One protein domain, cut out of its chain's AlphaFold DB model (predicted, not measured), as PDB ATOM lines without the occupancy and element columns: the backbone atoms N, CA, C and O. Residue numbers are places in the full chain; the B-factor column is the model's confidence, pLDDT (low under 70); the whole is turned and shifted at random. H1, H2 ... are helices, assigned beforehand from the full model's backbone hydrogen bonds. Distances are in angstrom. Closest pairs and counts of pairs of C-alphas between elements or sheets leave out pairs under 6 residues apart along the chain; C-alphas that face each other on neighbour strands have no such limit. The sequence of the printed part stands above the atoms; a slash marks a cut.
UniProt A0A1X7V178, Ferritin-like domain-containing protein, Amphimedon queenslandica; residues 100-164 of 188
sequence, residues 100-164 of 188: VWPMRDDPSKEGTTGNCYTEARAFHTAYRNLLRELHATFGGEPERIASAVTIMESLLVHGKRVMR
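AT A GLANCE: This is residues 100 to 164 of the 188 residues of the protein "Ferritin-like domain-containing protein" of Amphimedon queenslandica (UniProt A0A1X7V178). A long helical hairpin: H1 and H2 run side by side in opposite directions, and residues 100 to 113, with no named element, form a leading stretch by the end where H1 begins and H2 ends. The printed part has 65 residues with two named helices, H1 then H2, and no named strand; its class is all helix. It is loose, with a radius of gyration of the C-alphas of 13.7 A, and elongated, spanning 40 by 22 by 19 A.

HOW THE PARTS SIT: Start at residue 114 and follow H1, residues 114 to 138; a tight link of three residues leads to H2, residues 142 to 162. They form a helical hairpin and touch, with their closest C-alphas, those of Phe 123 and His 158, 5.1 A apart. Their lines stand at a shallow tilt of 17 degrees, opposite ways. In H1 every O i to N i+4 pair is within hydrogen-bond range; in H2, 15 of 17 are.

IN THESE COORDINATES: Find C-alpha 114 at (149.326, 114.005, 122.483); from there H1 runs 36.5 A to C-alpha 138. H2 runs 30.7 A from C-alpha 142 to C-alpha 162 at (156.568, 123.152, 124.698).

THE WHOLE: Look to Pro 102 and Gly 140 for the two C-alphas farthest apart, 41.2 A. The printed part has no cut, and no printed residue is under 70 in pLDDT.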
ATOM      1  N   VAL A 100     154.973 136.645 119.206       93.19
ATOM      2  CA  VAL A 100     154.808 135.921 120.473       93.19
ATOM      3  C   VAL A 100     153.962 134.667 120.241       93.19
ATOM      4  O   VAL A 100     152.944 134.713 119.552       93.19
ATOM      5  N   TRP A 101     154.388 133.532 120.803       94.44
ATOM      6  CA  TRP A 101     153.583 132.309 120.764       94.44
ATOM      7  C   TRP A 101     152.305 132.506 121.590       94.44
ATOM      8  O   TRP A 101     152.416 132.990 122.718       94.44
ATOM      9  N   PRO A 102     151.120 132.131 121.073       95.69
ATOM     10  CA  PRO A 102     149.850 132.247 121.789       95.69
ATOM     11  C   PRO A 102     149.739 131.143 122.851       95.69
ATOM     12  O   PRO A 102     148.906 130.248 122.759       95.69
ATOM     13  N   MET A 103     150.650 131.147 123.823       95.19
ATOM     14  CA  MET A 103     150.675 130.180 124.911       95.19
ATOM     15  C   MET A 103     149.404 130.317 125.741       95.19
ATOM     16  O   MET A 103     149.045 131.430 126.113       95.19
ATOM     17  N   ARG A 104     148.764 129.186 126.046       93.69
ATOM     18  CA  ARG A 104     147.647 129.131 126.989       93.69
ATOM     19  C   ARG A 104     148.036 129.815 128.305       93.69
ATOM     20  O   ARG A 104     149.122 129.555 128.830       93.69
ATOM     21  N   ASP A 105     147.130 130.613 128.852       93.06
ATOM     22  CA  ASP A 105     147.271 131.178 130.195       93.06
ATOM     23  C   ASP A 105     147.289 130.075 131.266       93.06
ATOM     24  O   ASP A 105     146.613 129.052 131.139       93.06
ATOM     25  N   ASP A 106     148.088 130.278 132.314       91.44
ATOM     26  CA  ASP A 106     148.270 129.348 133.438       91.44
ATOM     27  C   ASP A 106     148.400 127.860 133.017       91.44
ATOM     28  O   ASP A 106     147.558 127.028 133.374       91.44
ATOM     29  N   PRO A 107     149.444 127.482 132.243       93.12
ATOM     30  CA  PRO A 107     149.590 126.115 131.756       93.12
ATOM     31  C   PRO A 107     149.658 125.096 132.899       93.12
ATOM     32  O   PRO A 107     150.523 125.176 133.774       93.12
ATOM     33  N   SER A 108     148.805 124.078 132.829       91.50
ATOM     34  CA  SER A 108     148.798 122.945 133.753       91.50
ATOM     35  C   SER A 108     148.809 121.614 133.001       91.50
ATOM     36  O   SER A 108     148.615 121.568 131.780       91.50
ATOM     37  N   LYS A 109     149.049 120.510 133.715       90.44
ATOM     38  CA  LYS A 109     148.956 119.157 133.140       90.44
ATOM     39  C   LYS A 109     147.544 118.834 132.640       90.44
ATOM     40  O   LYS A 109     147.387 118.048 131.697       90.44
ATOM     41  N   GLU A 110     146.514 119.419 133.247       89.56
ATOM     42  CA  GLU A 110     145.119 119.196 132.883       89.56
ATOM     43  C   GLU A 110     144.810 119.696 131.464       89.56
ATOM     44  O   GLU A 110     145.172 120.789 131.022       89.56
ATOM     45  N   GLY A 111     144.113 118.853 130.702       86.00
ATOM     46  CA  GLY A 111     143.764 119.160 129.318       86.00
ATOM     47  C   GLY A 111     144.940 119.103 128.338       86.00
ATOM     48  O   GLY A 111     144.749 119.437 127.170       86.00
ATOM     49  N   THR A 112     146.130 118.661 128.763       90.06
ATOM     50  CA  THR A 112     147.224 118.334 127.836       90.06
ATOM     51  C   THR A 112     147.013 116.943 127.237       90.06
ATOM     52  O   THR A 112     146.697 115.979 127.934       90.06
ATOM     53  N   THR A 113     147.177 116.817 125.918       91.44
ATOM     54  CA  THR A 113     147.072 115.535 125.198       91.44
ATOM     55  C   THR A 113     148.130 115.436 124.099       91.44
ATOM     56  O   THR A 113     148.745 116.435 123.725       91.44
ATOM     57  N   GLY A 114     148.394 114.226 123.596       93.44
ATOM     58  CA  GLY A 114     149.326 114.005 122.483       93.44
ATOM     59  C   GLY A 114     150.706 114.640 122.706       93.44
ATOM     60  O   GLY A 114     151.301 114.500 123.774       93.44
ATOM     61  N   ASN A 115     151.202 115.369 121.701       94.75
ATOM     62  CA  ASN A 115     152.501 116.049 121.772       94.75
ATOM     63  C   ASN A 115     152.563 117.089 122.897       94.75
ATOM     64  O   ASN A 115     153.621 117.257 123.502       94.75
ATOM     65  N   CYS A 116     151.441 117.755 123.194       95.50
ATOM     66  CA  CYS A 116     151.363 118.733 124.271       95.50
ATOM     67  C   CYS A 116     151.707 118.086 125.611       95.50
ATOM     68  O   CYS A 116     152.583 118.563 126.325       95.50
ATOM     69  N   TYR A 117     151.075 116.944 125.901       94.75
ATOM     70  CA  TYR A 117     151.340 116.161 127.105       94.75
ATOM     71  C   TYR A 117     152.806 115.725 127.175       94.75
ATOM     72  O   TYR A 117     153.445 115.878 128.213       94.75
ATOM     73  N   THR A 118     153.358 115.201 126.076       95.44
ATOM     74  CA  THR A 118     154.742 114.704 126.045       95.44
ATOM     75  C   THR A 118     155.758 115.812 126.332       95.44
ATOM     76  O   THR A 118     156.626 115.630 127.185       95.44
ATOM     77  N   GLU A 119     155.651 116.966 125.668       96.69
ATOM     78  CA  GLU A 119     156.596 118.075 125.866       96.69
ATOM     79  C   GLU A 119     156.382 118.790 127.209       96.69
ATOM     80  O   GLU A 119     157.357 119.128 127.881       96.69
ATOM     81  N   ALA A 120     155.130 118.955 127.653       96.00
ATOM     82  CA  ALA A 120     154.818 119.495 128.977       96.00
ATOM     83  C   ALA A 120     155.383 118.607 130.094       96.00
ATOM     84  O   ALA A 120     156.025 119.106 131.020       96.00
ATOM     85  N   ARG A 121     155.235 117.281 129.973       95.56
ATOM     86  CA  ARG A 121     155.814 116.323 130.919       95.56
ATOM     87  C   ARG A 121     157.340 116.383 130.921       95.56
ATOM     88  O   ARG A 121     157.936 116.330 131.993       95.56
ATOM     89  N   ALA A 122     157.975 116.511 129.754       95.56
ATOM     90  CA  ALA A 122     159.428 116.644 129.658       95.56
ATOM     91  C   ALA A 122     159.936 117.912 130.369       95.56
ATOM     92  O   ALA A 122     160.888 117.834 131.147       95.56
ATOM     93  N   PHE A 123     159.262 119.052 130.166       96.81
ATOM     94  CA  PHE A 123     159.546 120.284 130.903       96.81
ATOM     95  C   PHE A 123     159.397 120.086 132.415       96.81
ATOM     96  O   PHE A 123     160.331 120.361 133.167       96.81
ATOM     97  N   HIS A 124     158.253 119.558 132.853       95.81
ATOM     98  CA  HIS A 124     157.962 119.312 134.263       95.81
ATOM     99  C   HIS A 124     159.016 118.399 134.916       95.81
ATOM    100  O   HIS A 124     159.511 118.688 136.005       95.81
ATOM    101  N   THR A 125     159.422 117.311 134.250       94.62
ATOM    102  CA  THR A 125     160.473 116.418 134.758       94.62
ATOM    103  C   THR A 125     161.809 117.148 134.914       94.62
ATOM    104  O   THR A 125     162.459 116.994 135.950       94.62
ATOM    105  N   ALA A 126     162.211 117.965 133.935       95.56
ATOM    106  CA  ALA A 126     163.425 118.774 134.039       95.56
ATOM    107  C   ALA A 126     163.339 119.776 135.203       95.56
ATOM    108  O   ALA A 126     164.276 119.875 135.994       95.56
ATOM    109  N   TYR A 127     162.198 120.450 135.367       95.62
ATOM    110  CA  TYR A 127     161.966 121.382 136.469       95.62
ATOM    111  C   TYR A 127     162.069 120.700 137.837       95.62
ATOM    112  O   TYR A 127     162.783 121.163 138.724       95.62
ATOM    113  N   ARG A 128     161.419 119.545 138.008       94.69
ATOM    114  CA  ARG A 128     161.496 118.785 139.262       94.69
ATOM    115  C   ARG A 128     162.907 118.317 139.582       94.69
ATOM    116  O   ARG A 128     163.299 118.326 140.747       94.69
ATOM    117  N   ASN A 129     163.667 117.907 138.571       94.69
ATOM    118  CA  ASN A 129     165.061 117.531 138.768       94.69
ATOM    119  C   ASN A 129     165.904 118.746 139.180       94.69
ATOM    120  O   ASN A 129     166.687 118.623 140.115       94.69
ATOM    121  N   LEU A 130     165.674 119.925 138.584       96.06
ATOM    122  CA  LEU A 130     166.320 121.169 139.015       96.06
ATOM    123  C   LEU A 130     166.042 121.455 140.496       96.06
ATOM    124  O   LEU A 130     166.976 121.689 141.257       96.06
ATOM    125  N   LEU A 131     164.777 121.382 140.925       95.75
ATOM    126  CA  LEU A 131     164.410 121.608 142.326       95.75
ATOM    127  C   LEU A 131     165.076 120.606 143.278       95.75
ATOM    128  O   LEU A 131     165.501 120.991 144.364       95.75
ATOM    129  N   ARG A 132     165.193 119.333 142.884       95.56
ATOM    130  CA  ARG A 132     165.883 118.304 143.681       95.56
ATOM    131  C   ARG A 132     167.378 118.587 143.815       95.56
ATOM    132  O   ARG A 132     167.907 118.475 144.916       95.56
ATOM    133  N   GLU A 133     168.041 118.981 142.729       97.38
ATOM    134  CA  GLU A 133     169.462 119.345 142.770       97.38
ATOM    135  C   GLU A 133     169.699 120.596 143.623       97.38
ATOM    136  O   GLU A 133     170.618 120.611 144.441       97.38
ATOM    137  N   LEU A 134     168.846 121.620 143.507       97.06
ATOM    138  CA  LEU A 134     168.921 122.817 144.350       97.06
ATOM    139  C   LEU A 134     168.657 122.497 145.825       97.06
ATOM    140  O   LEU A 134     169.361 123.003 146.696       97.06
ATOM    141  N   HIS A 135     167.687 121.626 146.113       97.12
ATOM    142  CA  HIS A 135     167.403 121.180 147.474       97.12
ATOM    143  C   HIS A 135     168.615 120.492 148.111       97.12
ATOM    144  O   HIS A 135     168.983 120.833 149.231       97.12
ATOM    145  N   ALA A 136     169.267 119.574 147.394       97.62
ATOM    146  CA  ALA A 136     170.479 118.921 147.883       97.62
ATOM    147  C   ALA A 136     171.654 119.912 148.016       97.62
ATOM    148  O   ALA A 136     172.352 119.910 149.029       97.62
ATOM    149  N   THR A 137     171.805 120.831 147.052       97.06
ATOM    150  CA  THR A 137     172.822 121.898 147.092       97.06
ATOM    151  C   THR A 137     172.706 122.728 148.370       97.06
ATOM    152  O   THR A 137     173.676 122.883 149.109       97.06
ATOM    153  N   PHE A 138     171.505 123.225 148.675       94.88
ATOM    154  CA  PHE A 138     171.256 124.034 149.871       94.88
ATOM    155  C   PHE A 138     171.115 123.199 151.154       94.88
ATOM    156  O   PHE A 138     171.131 123.757 152.248       94.88
ATOM    157  N   GLY A 139     171.020 121.873 151.029       96.69
ATOM    158  CA  GLY A 139     171.016 120.907 152.127       96.69
ATOM    159  C   GLY A 139     172.406 120.464 152.599       96.69
ATOM    160  O   GLY A 139     172.486 119.714 153.570       96.69
ATOM    161  N   GLY A 140     173.487 120.924 151.954       94.94
ATOM    162  CA  GLY A 140     174.868 120.647 152.373       94.94
ATOM    163  C   GLY A 140     175.761 119.968 151.331       94.94
ATOM    164  O   GLY A 140     176.898 119.646 151.663       94.94
ATOM    165  N   GLU A 141     175.289 119.785 150.094       97.06
ATOM    166  CA  GLU A 141     176.061 119.232 148.964       97.06
ATOM    167  C   GLU A 141     176.350 120.327 147.907       97.06
ATOM    168  O   GLU A 141     175.812 120.275 146.795       97.06
ATOM    169  N   PRO A 142     177.138 121.379 148.221       94.06
ATOM    170  CA  PRO A 142     177.304 122.557 147.362       94.06
ATOM    171  C   PRO A 142     177.839 122.246 145.954       94.06
ATOM    172  O   PRO A 142     177.563 122.984 145.011       94.06
ATOM    173  N   GLU A 143     178.564 121.143 145.771       94.06
ATOM    174  CA  GLU A 143     179.054 120.659 144.479       94.06
ATOM    175  C   GLU A 143     177.936 120.344 143.472       94.06
ATOM    176  O   GLU A 143     178.161 120.386 142.258       94.06
ATOM    177  N   ARG A 144     176.708 120.096 143.950       95.19
ATOM    178  CA  ARG A 144     175.535 119.856 143.099       95.19
ATOM    179  C   ARG A 144     175.054 121.090 142.349       95.19
ATOM    180  O   ARG A 144     174.301 120.944 141.383       95.19
ATOM    181  N   ILE A 145     175.549 122.285 142.681       95.06
ATOM    182  CA  ILE A 145     175.207 123.504 141.942       95.06
ATOM    183  C   ILE A 145     175.548 123.389 140.446       95.06
ATOM    184  O   ILE A 145     174.791 123.868 139.605       95.06
ATOM    185  N   ALA A 146     176.630 122.691 140.084       93.44
ATOM    186  CA  ALA A 146     177.009 122.479 138.684       93.44
ATOM    187  C   ALA A 146     175.984 121.611 137.925       93.44
ATOM    188  O   ALA A 146     175.650 121.883 136.767       93.44
ATOM    189  N   SER A 147     175.444 120.593 138.601       95.50
ATOM    190  CA  SER A 147     174.351 119.760 138.089       95.50
ATOM    191  C   SER A 147     173.079 120.593 137.909       95.50
ATOM    192  O   SER A 147     172.486 120.592 136.829       95.50
ATOM    193  N   ALA A 148     172.715 121.399 138.914       96.38
ATOM    194  CA  ALA A 148     171.566 122.299 138.847       96.38
ATOM    195  C   ALA A 148     171.659 123.276 137.657       96.38
ATOM    196  O   ALA A 148     170.704 123.403 136.892       96.38
ATOM    197  N   VAL A 149     172.821 123.904 137.436       93.94
ATOM    198  CA  VAL A 149     173.054 124.797 136.284       93.94
ATOM    199  C   VAL A 149     172.874 124.056 134.953       93.94
ATOM    200  O   VAL A 149     172.205 124.560 134.053       93.94
ATOM    201  N   THR A 150     173.381 122.828 134.838       94.94
ATOM    202  CA  THR A 150     173.214 122.007 133.624       94.94
ATOM    203  C   THR A 150     171.736 121.687 133.349       94.94
ATOM    204  O   THR A 150     171.262 121.728 132.208       94.94
ATOM    205  N   ILE A 151     170.957 121.394 134.396       96.62
ATOM    206  CA  ILE A 151     169.517 121.149 134.256       96.62
ATOM    207  C   ILE A 151     168.776 122.442 133.898       96.62
ATOM    208  O   ILE A 151     167.854 122.401 133.086       96.62
ATOM    209  N   MET A 152     169.188 123.595 134.433       94.12
ATOM    210  CA  MET A 152     168.622 124.901 134.077       94.12
ATOM    211  C   MET A 152     168.759 125.194 132.572       94.12
ATOM    212  O   MET A 152     167.803 125.653 131.943       94.12
ATOM    213  N   GLU A 153     169.896 124.856 131.953       93.94
ATOM    214  CA  GLU A 153     170.061 124.956 130.493       93.94
ATOM    215  C   GLU A 153     169.093 124.029 129.740       93.94
ATOM    216  O   GLU A 153     168.482 124.421 128.739       93.94
ATOM    217  N   SER A 154     168.888 122.813 130.250       94.25
ATOM    218  CA  SER A 154     167.914 121.864 129.694       94.25
ATOM    219  C   SER A 154     166.475 122.375 129.830       94.25
ATOM    220  O   SER A 154     165.669 122.219 128.910       94.25
ATOM    221  N   LEU A 155     166.152 123.050 130.937       95.19
ATOM    222  CA  LEU A 155     164.842 123.651 131.181       95.19
ATOM    223  C   LEU A 155     164.506 124.707 130.121       95.19
ATOM    224  O   LEU A 155     163.393 124.717 129.596       95.19
ATOM    225  N   LEU A 156     165.482 125.534 129.727       94.44
ATOM    226  CA  LEU A 156     165.328 126.494 128.629       94.44
ATOM    227  C   LEU A 156     165.004 125.798 127.297       94.44
ATOM    228  O   LEU A 156     164.168 126.282 126.526       94.44
ATOM    229  N   VAL A 157     165.657 124.669 127.011       96.19
ATOM    230  CA  VAL A 157     165.403 123.881 125.795       96.19
ATOM    231  C   VAL A 157     163.979 123.326 125.804       96.19
ATOM    232  O   VAL A 157     163.256 123.512 124.822       96.19
ATOM    233  N   HIS A 158     163.555 122.692 126.899       97.06
ATOM    234  CA  HIS A 158     162.200 122.155 127.028       97.06
ATOM    235  C   HIS A 158     161.135 123.258 126.995       97.06
ATOM    236  O   HIS A 158     160.139 123.112 126.290       97.06
ATOM    237  N   GLY A 159     161.377 124.397 127.651       96.44
ATOM    238  CA  GLY A 159     160.462 125.541 127.657       96.44
ATOM    239  C   GLY A 159     160.214 126.078 126.248       96.44
ATOM    240  O   GLY A 159     159.076 126.265 125.823       96.44
ATOM    241  N   LYS A 160     161.279 126.233 125.451       95.44
ATOM    242  CA  LYS A 160     161.159 126.646 124.043       95.44
ATOM    243  C   LYS A 160     160.444 125.618 123.167       95.44
ATOM    244  O   LYS A 160     159.851 126.012 122.166       95.44
ATOM    245  N   ARG A 161     160.549 124.324 123.481       96.38
ATOM    246  CA  ARG A 161     159.860 123.262 122.733       96.38
ATOM    247  C   ARG A 161     158.370 123.270 123.030       96.38
ATOM    248  O   ARG A 161     157.597 123.378 122.085       96.38
ATOM    249  N   VAL A 162     157.982 123.233 124.306       97.06
ATOM    250  CA  VAL A 162     156.568 123.152 124.698       97.06
ATOM    251  C   VAL A 162     155.765 124.355 124.192       97.06
ATOM    252  O   VAL A 162     154.698 124.159 123.622       97.06
ATOM    253  N   MET A 163     156.333 125.569 124.229       95.94
ATOM    254  CA  MET A 163     155.690 126.789 123.704       95.94
ATOM    255  C   MET A 163     155.451 126.795 122.183       95.94
ATOM    256  O   MET A 163     154.802 127.696 121.670       95.94
ATOM    257  N   ARG A 164     155.990 125.827 121.431       95.25
ATOM    258  CA  ARG A 164     155.778 125.698 119.976       95.25
ATOM    259  C   ARG A 164     154.769 124.613 119.617       95.25
ATOM    260  O   ARG A 164     154.466 124.439 118.437       95.25
TER     261      ARG A 164